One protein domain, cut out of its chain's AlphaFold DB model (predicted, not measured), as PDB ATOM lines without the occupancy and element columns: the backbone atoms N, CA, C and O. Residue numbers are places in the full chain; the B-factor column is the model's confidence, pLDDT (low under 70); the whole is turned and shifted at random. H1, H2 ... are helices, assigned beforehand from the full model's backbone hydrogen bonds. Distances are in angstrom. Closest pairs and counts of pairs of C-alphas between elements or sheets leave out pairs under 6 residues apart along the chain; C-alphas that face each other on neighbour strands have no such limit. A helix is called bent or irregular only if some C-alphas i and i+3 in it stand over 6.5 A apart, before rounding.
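This is residues 51 to 83 and 97 to 152 of the 153 residues of an uncharacterized protein of Acidobacteria bacterium (UniProt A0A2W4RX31). Two long helices, H1 and the much longer H2, run side by side in opposite directions with an open gap between them, and H2 reaches past H1 at both ends. H2 makes the longest axis, and of the 16 residues between the two helices in the chain 13, residues 84 to 96, are cut out and not printed. The printed part has 89 residues with two named helices, H1 then H2 along the chain, and no named strand; the class is all helix. The whole is extended, with a radius of gyration of the C-alphas of 24.1 A, and its C-alphas span 82 by 31 by 18 A, only just a rod.

H1, residues 51 to 80, has the N-to-C direction (-0.63, 0.32, 0.70). H2, residues 97 to 150, has the N-to-C direction (0.70, -0.57, -0.42). H1 and H2 are apart, with no C-alpha of the one within 8 A of the other. Residues 51 to 83, of which 51 to 80 belong to H1, stand free, and so do residues 97 to 152, of which 97 to 150 belong to H2. In H1 and H2 every O i to N i+4 pair is within hydrogen-bond range, and neither helix is bent.

H1 begins at C-alpha 51, (41.294, -3.418, -5.805), and ends at C-alpha 80, (13.608, 10.242, 24.448), 43.2 A from first to last C-alpha. H2 begins at C-alpha 97, (18.136, 35.909, 38.476), and ends at C-alpha 150, (75.304, -6.965, 2.702), 79.9 A from first to last C-alpha.

The two C-alphas farthest apart are those of Leu 97 and Ala 152, 83.0 A. Residues 84 to 96 are not printed, and C-alphas 83 and 97 are 24.2 A apart across this cut, which lies in the link from H1 to H2. The mean pLDDT of the printed part is 78.0; residue 53, residues 79 to 83, residue 97, residue 145 and residues 147 to 152 are under 70.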
ATOM      1  N   GLU A  51      42.571  -2.801  -6.168       71.88
ATOM      2  CA  GLU A  51      41.294  -3.418  -5.805       71.88
ATOM      3  C   GLU A  51      41.208  -3.727  -4.305       71.88
ATOM      4  O   GLU A  51      40.151  -3.533  -3.700       71.88
ATOM      5  N   ASP A  52      42.317  -4.137  -3.682       71.12
ATOM      6  CA  ASP A  52      42.397  -4.339  -2.231       71.12
ATOM      7  C   ASP A  52      42.264  -3.012  -1.481       71.12
ATOM      8  O   ASP A  52      41.586  -2.944  -0.452       71.12
ATOM      9  N   LEU A  53      42.846  -1.939  -2.026       68.25
ATOM     10  CA  LEU A  53      42.712  -0.595  -1.468       68.25
ATOM     11  C   LEU A  53      41.271  -0.079  -1.581       68.25
ATOM     12  O   LEU A  53      40.713   0.378  -0.587       68.25
ATOM     13  N   ALA A  54      40.632  -0.230  -2.743       73.06
ATOM     14  CA  ALA A  54      39.233   0.159  -2.934       73.06
ATOM     15  C   ALA A  54      38.277  -0.644  -2.032       73.06
ATOM     16  O   ALA A  54      37.311  -0.102  -1.488       73.06
ATOM     17  N   ARG A  55      38.556  -1.937  -1.824       74.31
ATOM     18  CA  ARG A  55      37.781  -2.790  -0.910       74.31
ATOM     19  C   ARG A  55      37.970  -2.374   0.547       74.31
ATOM     20  O   ARG A  55      37.003  -2.379   1.309       74.31
ATOM     21  N   LEU A  56      39.186  -1.986   0.927       76.62
ATOM     22  CA  LEU A  56      39.478  -1.470   2.260       76.62
ATOM     23  C   LEU A  56      38.801  -0.114   2.499       76.62
ATOM     24  O   LEU A  56      38.197   0.081   3.551       76.62
ATOM     25  N   GLU A  57      38.833   0.795   1.525       75.94
ATOM     26  CA  GLU A  57      38.136   2.084   1.596       75.94
ATOM     27  C   GLU A  57      36.622   1.903   1.747       75.94
ATOM     28  O   GLU A  57      36.013   2.514   2.630       75.94
ATOM     29  N   ALA A  58      36.018   1.012   0.957       78.50
ATOM     30  CA  ALA A  58      34.598   0.687   1.075       78.50
ATOM     31  C   ALA A  58      34.257   0.129   2.469       78.50
ATOM     32  O   ALA A  58      33.303   0.593   3.100       78.50
ATOM     33  N   ALA A  59      35.077  -0.792   2.986       81.06
ATOM     34  CA  ALA A  59      34.888  -1.374   4.313       81.06
ATOM     35  C   ALA A  59      35.034  -0.336   5.441       81.06
ATOM     36  O   ALA A  59      34.290  -0.375   6.425       81.06
ATOM     37  N   ILE A  60      35.961   0.617   5.304       82.38
ATOM     38  CA  ILE A  60      36.137   1.710   6.268       82.38
ATOM     39  C   ILE A  60      34.911   2.626   6.262       82.38
ATOM     40  O   ILE A  60      34.387   2.935   7.331       82.38
ATOM     41  N   VAL A  61      34.428   3.039   5.087       87.19
ATOM     42  CA  VAL A  61      33.253   3.922   4.969       87.19
ATOM     43  C   VAL A  61      31.998   3.252   5.527       87.19
ATOM     44  O   VAL A  61      31.220   3.895   6.235       87.19
ATOM     45  N   GLU A  62      31.805   1.967   5.244       84.56
ATOM     46  CA  GLU A  62      30.671   1.196   5.751       84.56
ATOM     47  C   GLU A  62      30.708   1.074   7.278       84.56
ATOM     48  O   GLU A  62      29.711   1.344   7.954       84.56
ATOM     49  N   ARG A  63      31.884   0.787   7.845       83.81
ATOM     50  CA  ARG A  63      32.067   0.744   9.297       83.81
ATOM     51  C   ARG A  63      31.842   2.106   9.951       83.81
ATOM     52  O   ARG A  63      31.205   2.176  11.001       83.81
ATOM     53  N   LEU A  64      32.315   3.186   9.329       84.88
ATOM     54  CA  LEU A  64      32.119   4.540   9.842       84.88
ATOM     55  C   LEU A  64      30.633   4.921   9.869       84.88
ATOM     56  O   LEU A  64      30.172   5.531  10.832       84.88
ATOM     57  N   ARG A  65      29.874   4.532   8.835       84.50
ATOM     58  CA  ARG A  65      28.416   4.719   8.799       84.50
ATOM     59  C   ARG A  65      27.723   3.932   9.904       84.50
ATOM     60  O   ARG A  65      26.918   4.516  10.618       84.50
ATOM     61  N   ALA A  66      28.078   2.663  10.094       82.81
ATOM     62  CA  ALA A  66      27.499   1.839  11.155       82.81
ATOM     63  C   ALA A  66      27.778   2.415  12.557       82.81
ATOM     64  O   ALA A  66      26.876   2.486  13.392       82.81
ATOM     65  N   GLU A  67      29.005   2.883  12.809       84.81
ATOM     66  CA  GLU A  67      29.360   3.533  14.076       84.81
ATOM     67  C   GLU A  67      28.630   4.870  14.271       84.81
ATOM     68  O   GLU A  67      28.210   5.192  15.386       84.81
ATOM     69  N   MET A  68      28.458   5.654  13.205       87.06
ATOM     70  CA  MET A  68      27.731   6.918  13.266       87.06
ATOM     71  C   MET A  68      26.233   6.697  13.507       87.06
ATOM     72  O   MET A  68      25.665   7.375  14.363       87.06
ATOM     73  N   ASP A  69      25.613   5.727  12.837       87.06
ATOM     74  CA  ASP A  69      24.202   5.375  13.032       87.06
ATOM     75  C   ASP A  69      23.935   4.874  14.455       87.06
ATOM     76  O   ASP A  69      22.922   5.233  15.062       87.06
ATOM     77  N   GLU A  70      24.856   4.097  15.028       85.06
ATOM     78  CA  GLU A  70      24.773   3.672  16.427       85.06
ATOM     79  C   GLU A  70      24.868   4.861  17.389       85.06
ATOM     80  O   GLU A  70      24.066   4.983  18.317       85.06
ATOM     81  N   LYS A  71      25.782   5.804  17.136       84.06
ATOM     82  CA  LYS A  71      25.887   7.031  17.942       84.06
ATOM     83  C   LYS A  71      24.645   7.908  17.826       84.06
ATOM     84  O   LYS A  71      24.180   8.422  18.840       84.06
ATOM     85  N   VAL A  72      24.091   8.067  16.626       84.06
ATOM     86  CA  VAL A  72      22.856   8.834  16.402       84.06
ATOM     87  C   VAL A  72      21.687   8.185  17.140       84.06
ATOM     88  O   VAL A  72      20.942   8.879  17.830       84.06
ATOM     89  N   ARG A  73      21.567   6.855  17.082       81.94
ATOM     90  CA  ARG A  73      20.544   6.099  17.817       81.94
ATOM     91  C   ARG A  73      20.700   6.237  19.332       81.94
ATOM     92  O   ARG A  73      19.711   6.453  20.026       81.94
ATOM     93  N   ALA A  74      21.928   6.173  19.841       80.00
ATOM     94  CA  ALA A  74      22.221   6.364  21.259       80.00
ATOM     95  C   ALA A  74      21.936   7.800  21.738       80.00
ATOM     96  O   ALA A  74      21.535   8.012  22.880       80.00
ATOM     97  N   VAL A  75      22.123   8.805  20.881       76.44
ATOM     98  CA  VAL A  75      21.743  10.191  21.192       76.44
ATOM     99  C   VAL A  75      20.223  10.353  21.166       76.44
ATOM    100  O   VAL A  75      19.670  10.944  22.089       76.44
ATOM    101  N   ALA A  76      19.542   9.786  20.169       75.75
ATOM    102  CA  ALA A  76      18.085   9.823  20.075       75.75
ATOM    103  C   ALA A  76      17.418   9.161  21.291       75.75
ATOM    104  O   ALA A  76      16.529   9.755  21.898       75.75
ATOM    105  N   SER A  77      17.912   7.999  21.730       73.31
ATOM    106  CA  SER A  77      17.388   7.321  22.922       73.31
ATOM    107  C   SER A  77      17.640   8.105  24.210       73.31
ATOM    108  O   SER A  77      16.801   8.096  25.105       73.31
ATOM    109  N   ARG A  78      18.753   8.846  24.309       71.38
ATOM    110  CA  ARG A  78      19.006   9.759  25.439       71.38
ATOM    111  C   ARG A  78      18.083  10.974  25.434       71.38
ATOM    112  O   ARG A  78      17.759  11.465  26.509       71.38
ATOM    113  N   ILE A  79      17.668  11.450  24.263       68.81
ATOM    114  CA  ILE A  79      16.694  12.540  24.131       68.81
ATOM    115  C   ILE A  79      15.287  12.049  24.496       68.81
ATOM    116  O   ILE A  79      14.569  12.758  25.192       68.81
ATOM    117  N   GLU A  80      14.907  10.836  24.092       64.81
ATOM    118  CA  GLU A  80      13.608  10.242  24.448       64.81
ATOM    119  C   GLU A  80      13.525   9.802  25.916       64.81
ATOM    120  O   GLU A  80      12.471   9.926  26.537       64.81
ATOM    121  N   ALA A  81      14.627   9.315  26.492       66.12
ATOM    122  CA  ALA A  81      14.708   8.950  27.906       66.12
ATOM    123  C   ALA A  81      14.933  10.159  28.829       66.12
ATOM    124  O   ALA A  81      14.871  10.017  30.055       66.12
ATOM    125  N   ALA A  82      15.207  11.345  28.272       55.22
ATOM    126  CA  ALA A  82      15.221  12.564  29.059       55.22
ATOM    127  C   ALA A  82      13.789  12.833  29.557       55.22
ATOM    128  O   ALA A  82      12.844  12.758  28.766       55.22
ATOM    129  N   PRO A  83      13.592  13.142  30.853       56.41
ATOM    130  CA  PRO A  83      12.273  13.521  31.343       56.41
ATOM    131  C   PRO A  83      11.746  14.678  30.486       56.41
ATOM    132  O   PRO A  83      12.556  15.517  30.067       56.41
ATOM    133  N   LEU A  97      18.060  37.372  38.395       61.16
ATOM    134  CA  LEU A  97      18.136  35.909  38.476       61.16
ATOM    135  C   LEU A  97      18.233  35.267  37.080       61.16
ATOM    136  O   LEU A  97      18.857  34.215  36.928       61.16
ATOM    137  N   ASP A  98      17.645  35.900  36.057       75.75
ATOM    138  CA  ASP A  98      17.776  35.469  34.657       75.75
ATOM    139  C   ASP A  98      19.178  35.776  34.108       75.75
ATOM    140  O   ASP A  98      19.771  34.942  33.422       75.75
ATOM    141  N   LEU A  99      19.761  36.925  34.476       79.62
ATOM    142  CA  LEU A  99      21.124  37.284  34.077       79.62
ATOM    143  C   LEU A  99      22.169  36.354  34.703       79.62
ATOM    144  O   LEU A  99      23.008  35.821  33.979       79.62
ATOM    145  N   ALA A 100      22.090  36.096  36.012       80.25
ATOM    146  CA  ALA A 100      23.009  35.178  36.689       80.25
ATOM    147  C   ALA A 100      22.963  33.768  36.078       80.25
ATOM    148  O   ALA A 100      23.995  33.131  35.871       80.25
ATOM    149  N   ARG A 101      21.764  33.302  35.709       79.19
ATOM    150  CA  ARG A 101      21.588  32.014  35.031       79.19
ATOM    151  C   ARG A 101      22.217  32.000  33.639       79.19
ATOM    152  O   ARG A 101      22.866  31.023  33.279       79.19
ATOM    153  N   ARG A 102      22.038  33.068  32.858       76.88
ATOM    154  CA  ARG A 102      22.651  33.208  31.526       76.88
ATOM    155  C   ARG A 102      24.176  33.251  31.602       76.88
ATOM    156  O   ARG A 102      24.827  32.623  30.773       76.88
ATOM    157  N   VAL A 103      24.733  33.943  32.597       86.69
ATOM    158  CA  VAL A 103      26.184  34.002  32.834       86.69
ATOM    159  C   VAL A 103      26.728  32.620  33.192       86.69
ATOM    160  O   VAL A 103      27.661  32.166  32.541       86.69
ATOM    161  N   ALA A 104      26.083  31.892  34.107       85.25
ATOM    162  CA  ALA A 104      26.511  30.541  34.476       85.25
ATOM    163  C   ALA A 104      26.493  29.553  33.289       85.25
ATOM    164  O   ALA A 104      27.363  28.692  33.173       85.25
ATOM    165  N   ILE A 105      25.519  29.681  32.378       83.50
ATOM    166  CA  ILE A 105      25.470  28.871  31.146       83.50
ATOM    167  C   ILE A 105      26.650  29.202  30.223       83.50
ATOM    168  O   ILE A 105      27.235  28.297  29.631       83.50
ATOM    169  N   LEU A 106      27.006  30.483  30.095       82.69
ATOM    170  CA  LEU A 106      28.143  30.914  29.278       82.69
ATOM    171  C   LEU A 106      29.479  30.448  29.864       82.69
ATOM    172  O   LEU A 106      30.329  29.977  29.112       82.69
ATOM    173  N   GLU A 107      29.643  30.538  31.183       86.44
ATOM    174  CA  GLU A 107      30.830  30.043  31.889       86.44
ATOM    175  C   GLU A 107      30.990  28.532  31.697       86.44
ATOM    176  O   GLU A 107      32.042  28.078  31.253       86.44
ATOM    177  N   SER A 108      29.913  27.763  31.891       86.62
ATOM    178  CA  SER A 108      29.919  26.317  31.640       86.62
ATOM    179  C   SER A 108      30.277  25.980  30.192       86.62
ATOM    180  O   SER A 108      31.030  25.040  29.947       86.62
ATOM    181  N   TRP A 109      29.761  26.738  29.220       90.56
ATOM    182  CA  TRP A 109      30.090  26.515  27.815       90.56
ATOM    183  C   TRP A 109      31.562  26.828  27.513       90.56
ATOM    184  O   TRP A 109      32.200  26.099  26.753       90.56
ATOM    185  N   MET A 110      32.120  27.884  28.111       86.12
ATOM    186  CA  MET A 110      33.539  28.216  27.965       86.12
ATOM    187  C   MET A 110      34.445  27.124  28.542       86.12
ATOM    188  O   MET A 110      35.409  26.733  27.881       86.12
ATOM    189  N   ASP A 111      34.117  26.598  29.720       88.56
ATOM    190  CA  ASP A 111      34.867  25.502  30.341       88.56
ATOM    191  C   ASP A 111      34.830  24.232  29.477       88.56
ATOM    192  O   ASP A 111      35.862  23.582  29.267       88.56
ATOM    193  N   ASP A 112      33.675  23.931  28.874       88.00
ATOM    194  CA  ASP A 112      33.538  22.829  27.921       88.00
ATOM    195  C   ASP A 112      34.426  23.032  26.680       88.00
ATOM    196  O   ASP A 112      35.083  22.089  26.227       88.00
ATOM    197  N   GLN A 113      34.512  24.256  26.143       87.19
ATOM    198  CA  GLN A 113      35.406  24.551  25.015       87.19
ATOM    199  C   GLN A 113      36.886  24.376  25.386       87.19
ATOM    200  O   GLN A 113      37.656  23.820  24.596       87.19
ATOM    201  N   ILE A 114      37.296  24.811  26.581       86.56
ATOM    202  CA  ILE A 114      38.676  24.649  27.071       86.56
ATOM    203  C   ILE A 114      39.014  23.162  27.225       86.56
ATOM    204  O   ILE A 114      40.065  22.711  26.755       86.56
ATOM    205  N   SER A 115      38.107  22.389  27.822       86.19
ATOM    206  CA  SER A 115      38.251  20.941  27.999       86.19
ATOM    207  C   SER A 115      38.386  20.211  26.660       86.19
ATOM    208  O   SER A 115      39.321  19.429  26.459       86.19
ATOM    209  N   LEU A 116      37.516  20.525  25.694       82.81
ATOM    210  CA  LEU A 116      37.589  19.955  24.350       82.81
ATOM    211  C   LEU A 116      38.926  20.272  23.677       82.81
ATOM    212  O   LEU A 116      39.554  19.375  23.110       82.81
ATOM    213  N   ASN A 117      39.399  21.513  23.776       84.12
ATOM    214  CA  ASN A 117      40.670  21.917  23.184       84.12
ATOM    215  C   ASN A 117      41.861  21.170  23.820       84.12
ATOM    216  O   ASN A 117      42.750  20.689  23.115       84.12
ATOM    217  N   ALA A 118      41.850  20.972  25.140       84.88
ATOM    218  CA  ALA A 118      42.856  20.163  25.831       84.88
ATOM    219  C   ALA A 118      42.852  18.696  25.359       84.88
ATOM    220  O   ALA A 118      43.916  18.118  25.112       84.88
ATOM    221  N   ILE A 119      41.667  18.104  25.165       86.25
ATOM    222  CA  ILE A 119      41.516  16.738  24.643       86.25
ATOM    223  C   ILE A 119      42.056  16.638  23.212       86.25
ATOM    224  O   ILE A 119      42.806  15.703  22.907       86.25
ATOM    225  N   PHE A 120      41.714  17.590  22.338       86.56
ATOM    226  CA  PHE A 120      42.219  17.617  20.965       86.56
ATOM    227  C   PHE A 120      43.743  17.725  20.937       86.56
ATOM    228  O   PHE A 120      44.391  16.885  20.313       86.56
ATOM    229  N   ASN A 121      44.325  18.673  21.672       82.94
ATOM    230  CA  ASN A 121      45.777  18.846  21.730       82.94
ATOM    231  C   ASN A 121      46.489  17.593  22.266       82.94
ATOM    232  O   ASN A 121      47.491  17.159  21.696       82.94
ATOM    233  N   GLY A 122      45.941  16.949  23.301       83.69
ATOM    234  CA  GLY A 122      46.478  15.688  23.818       83.69
ATOM    235  C   GLY A 122      46.409  14.543  22.800       83.69
ATOM    236  O   GLY A 122      47.355  13.764  22.669       83.69
ATOM    237  N   ASN A 123      45.315  14.445  22.042       85.25
ATOM    238  CA  ASN A 123      45.159  13.440  20.989       85.25
ATOM    239  C   ASN A 123      46.114  13.672  19.815       85.25
ATOM    240  O   ASN A 123      46.753  12.719  19.371       85.25
ATOM    241  N   PHE A 124      46.256  14.915  19.348       80.62
ATOM    242  CA  PHE A 124      47.208  15.258  18.291       80.62
ATOM    243  C   PHE A 124      48.653  15.004  18.725       80.62
ATOM    244  O   PHE A 124      49.419  14.426  17.955       80.62
ATOM    245  N   GLY A 125      49.008  15.330  19.972       81.81
ATOM    246  CA  GLY A 125      50.321  15.002  20.530       81.81
ATOM    247  C   GLY A 125      50.602  13.496  20.512       81.81
ATOM    248  O   GLY A 125      51.646  13.070  20.020       81.81
ATOM    249  N   ARG A 126      49.641  12.679  20.968       81.06
ATOM    250  CA  ARG A 126      49.752  11.207  20.951       81.06
ATOM    251  C   ARG A 126      49.828  10.622  19.544       81.06
ATOM    252  O   ARG A 126      50.535   9.640  19.329       81.06
ATOM    253  N   LEU A 127      49.080  11.177  18.594       82.00
ATOM    254  CA  LEU A 127      49.145  10.748  17.199       82.00
ATOM    255  C   LEU A 127      50.525  11.050  16.617       82.00
ATOM    256  O   LEU A 127      51.160  10.145  16.088       82.00
ATOM    257  N   ASN A 128      51.028  12.269  16.811       80.44
ATOM    258  CA  ASN A 128      52.334  12.675  16.300       80.44
ATOM    259  C   ASN A 128      53.476  11.824  16.884       80.44
ATOM    260  O   ASN A 128      54.360  11.388  16.150       80.44
ATOM    261  N   SER A 129      53.427  11.505  18.183       76.50
ATOM    262  CA  SER A 129      54.425  10.626  18.806       76.50
ATOM    263  C   SER A 129      54.377   9.197  18.259       76.50
ATOM    264  O   SER A 129      55.426   8.594  18.053       76.50
ATOM    265  N   ARG A 130      53.179   8.657  17.990       79.94
ATOM    266  CA  ARG A 130      53.021   7.319  17.388       79.94
ATOM    267  C   ARG A 130      53.507   7.287  15.942       79.94
ATOM    268  O   ARG A 130      54.096   6.301  15.519       79.94
ATOM    269  N   THR A 131      53.290   8.357  15.182       77.62
ATOM    270  CA  THR A 131      53.820   8.470  13.819       77.62
ATOM    271  C   THR A 131      55.346   8.537  13.828       77.62
ATOM    272  O   THR A 131      55.988   7.839  13.047       77.62
ATOM    273  N   ALA A 132      55.936   9.312  14.742       77.44
ATOM    274  CA  ALA A 132      57.387   9.389  14.890       77.44
ATOM    275  C   ALA A 132      58.004   8.037  15.287       77.44
ATOM    276  O   ALA A 132      59.003   7.632  14.695       77.44
ATOM    277  N   SER A 133      57.388   7.307  16.226       77.69
ATOM    278  CA  SER A 133      57.879   5.983  16.631       77.69
ATOM    279  C   SER A 133      57.793   4.966  15.491       77.69
ATOM    280  O   SER A 133      58.755   4.249  15.243       77.69
ATOM    281  N   LEU A 134      56.685   4.951  14.741       80.88
ATOM    282  CA  LEU A 134      56.535   4.078  13.572       80.88
ATOM    283  C   LEU A 134      57.556   4.401  12.473       80.88
ATOM    284  O   LEU A 134      58.068   3.491  11.827       80.88
ATOM    285  N   SER A 135      57.879   5.682  12.270       78.19
ATOM    286  CA  SER A 135      58.911   6.093  11.311       78.19
ATOM    287  C   SER A 135      60.295   5.581  11.716       78.19
ATOM    288  O   SER A 135      61.032   5.083  10.868       78.19
ATOM    289  N   GLN A 136      60.634   5.655  13.007       77.81
ATOM    290  CA  GLN A 136      61.899   5.131  13.533       77.81
ATOM    291  C   GLN A 136      61.978   3.605  13.422       77.81
ATOM    292  O   GLN A 136      63.008   3.073  13.013       77.81
ATOM    293  N   GLU A 137      60.894   2.889  13.730       80.25
ATOM    294  CA  GLU A 137      60.828   1.432  13.561       80.25
ATOM    295  C   GLU A 137      61.012   1.018  12.093       80.25
ATOM    296  O   GLU A 137      61.732   0.060  11.804       80.25
ATOM    297  N   LEU A 138      60.425   1.765  11.152       82.69
ATOM    298  CA  LEU A 138      60.605   1.546   9.715       82.69
ATOM    299  C   LEU A 138      62.050   1.777   9.257       82.69
ATOM    300  O   LEU A 138      62.566   0.987   8.466       82.69
ATOM    301  N   GLU A 139      62.710   2.831   9.739       78.75
ATOM    302  CA  GLU A 139      64.121   3.097   9.425       78.75
ATOM    303  C   GLU A 139      65.045   2.009   9.979       78.75
ATOM    304  O   GLU A 139      65.905   1.506   9.253       78.75
ATOM    305  N   LEU A 140      64.832   1.584  11.226       80.06
ATOM    306  CA  LEU A 140      65.596   0.492  11.834       80.06
ATOM    307  C   LEU A 140      65.390  -0.830  11.089       80.06
ATOM    308  O   LEU A 140      66.361  -1.536  10.818       80.06
ATOM    309  N   SER A 141      64.151  -1.141  10.705       78.56
ATOM    310  CA  SER A 141      63.828  -2.336   9.919       78.56
ATOM    311  C   SER A 141      64.509  -2.316   8.544       78.56
ATOM    312  O   SER A 141      65.102  -3.313   8.126       78.56
ATOM    313  N   ARG A 142      64.533  -1.158   7.866       76.31
ATOM    314  CA  ARG A 142      65.265  -0.990   6.597       76.31
ATOM    315  C   ARG A 142      66.768  -1.196   6.762       76.31
ATOM    316  O   ARG A 142      67.371  -1.883   5.945       76.31
ATOM    317  N   LEU A 143      67.371  -0.637   7.809       74.50
ATOM    318  CA  LEU A 143      68.804  -0.800   8.074       74.50
ATOM    319  C   LEU A 143      69.172  -2.253   8.395       74.50
ATOM    320  O   LEU A 143      70.203  -2.735   7.933       74.50
ATOM    321  N   GLN A 144      68.325  -2.972   9.136       73.56
ATOM    322  CA  GLN A 144      68.511  -4.405   9.388       73.56
ATOM    323  C   GLN A 144      68.416  -5.229   8.100       73.56
ATOM    324  O   GLN A 144      69.226  -6.129   7.893       73.56
ATOM    325  N   MET A 145      67.468  -4.899   7.220       68.88
ATOM    326  CA  MET A 145      67.306  -5.577   5.933       68.88
ATOM    327  C   MET A 145      68.526  -5.361   5.022       68.88
ATOM    328  O   MET A 145      69.071  -6.332   4.507       68.88
ATOM    329  N   VAL A 146      69.037  -4.127   4.921       71.00
ATOM    330  CA  VAL A 146      70.273  -3.822   4.167       71.00
ATOM    331  C   VAL A 146      71.499  -4.503   4.788       71.00
ATOM    332  O   VAL A 146      72.356  -5.014   4.070       71.00
ATOM    333  N   GLY A 147      71.586  -4.557   6.119       63.44
ATOM    334  CA  GLY A 147      72.657  -5.274   6.818       63.44
ATOM    335  C   GLY A 147      72.673  -6.769   6.486       63.44
ATOM    336  O   GLY A 147      73.737  -7.325   6.216       63.44
ATOM    337  N   LEU A 148      71.500  -7.404   6.426       61.41
ATOM    338  CA  LEU A 148      71.354  -8.804   6.019       61.41
ATOM    339  C   LEU A 148      71.690  -9.024   4.537       61.41
ATOM    340  O   LEU A 148      72.339 -10.014   4.212       61.41
ATOM    341  N   GLU A 149      71.311  -8.100   3.651       59.22
ATOM    342  CA  GLU A 149      71.671  -8.156   2.225       59.22
ATOM    343  C   GLU A 149      73.183  -8.012   2.003       59.22
ATOM    344  O   GLU A 149      73.754  -8.719   1.176       59.22
ATOM    345  N   SER A 150      73.849  -7.154   2.781       57.69
ATOM    346  CA  SER A 150      75.304  -6.965   2.702       57.69
ATOM    347  C   SER A 150      76.115  -8.132   3.272       57.69
ATOM    348  O   SER A 150      77.254  -8.330   2.867       57.69
ATOM    349  N   ALA A 151      75.542  -8.912   4.193       56.41
ATOM    350  CA  ALA A 151      76.184 -10.089   4.781       56.41
ATOM    351  C   ALA A 151      75.993 -11.371   3.945       56.41
ATOM    352  O   ALA A 151      76.585 -12.401   4.262       56.41
ATOM    353  N   ALA A 152      75.144 -11.320   2.913       54.12
ATOM    354  CA  ALA A 152      74.841 -12.438   2.019       54.12
ATOM    355  C   ALA A 152      75.592 -12.384   0.669       54.12
ATOM    356  O   ALA A 152      75.428 -13.298  -0.141       54.12
TER     357      ALA A 152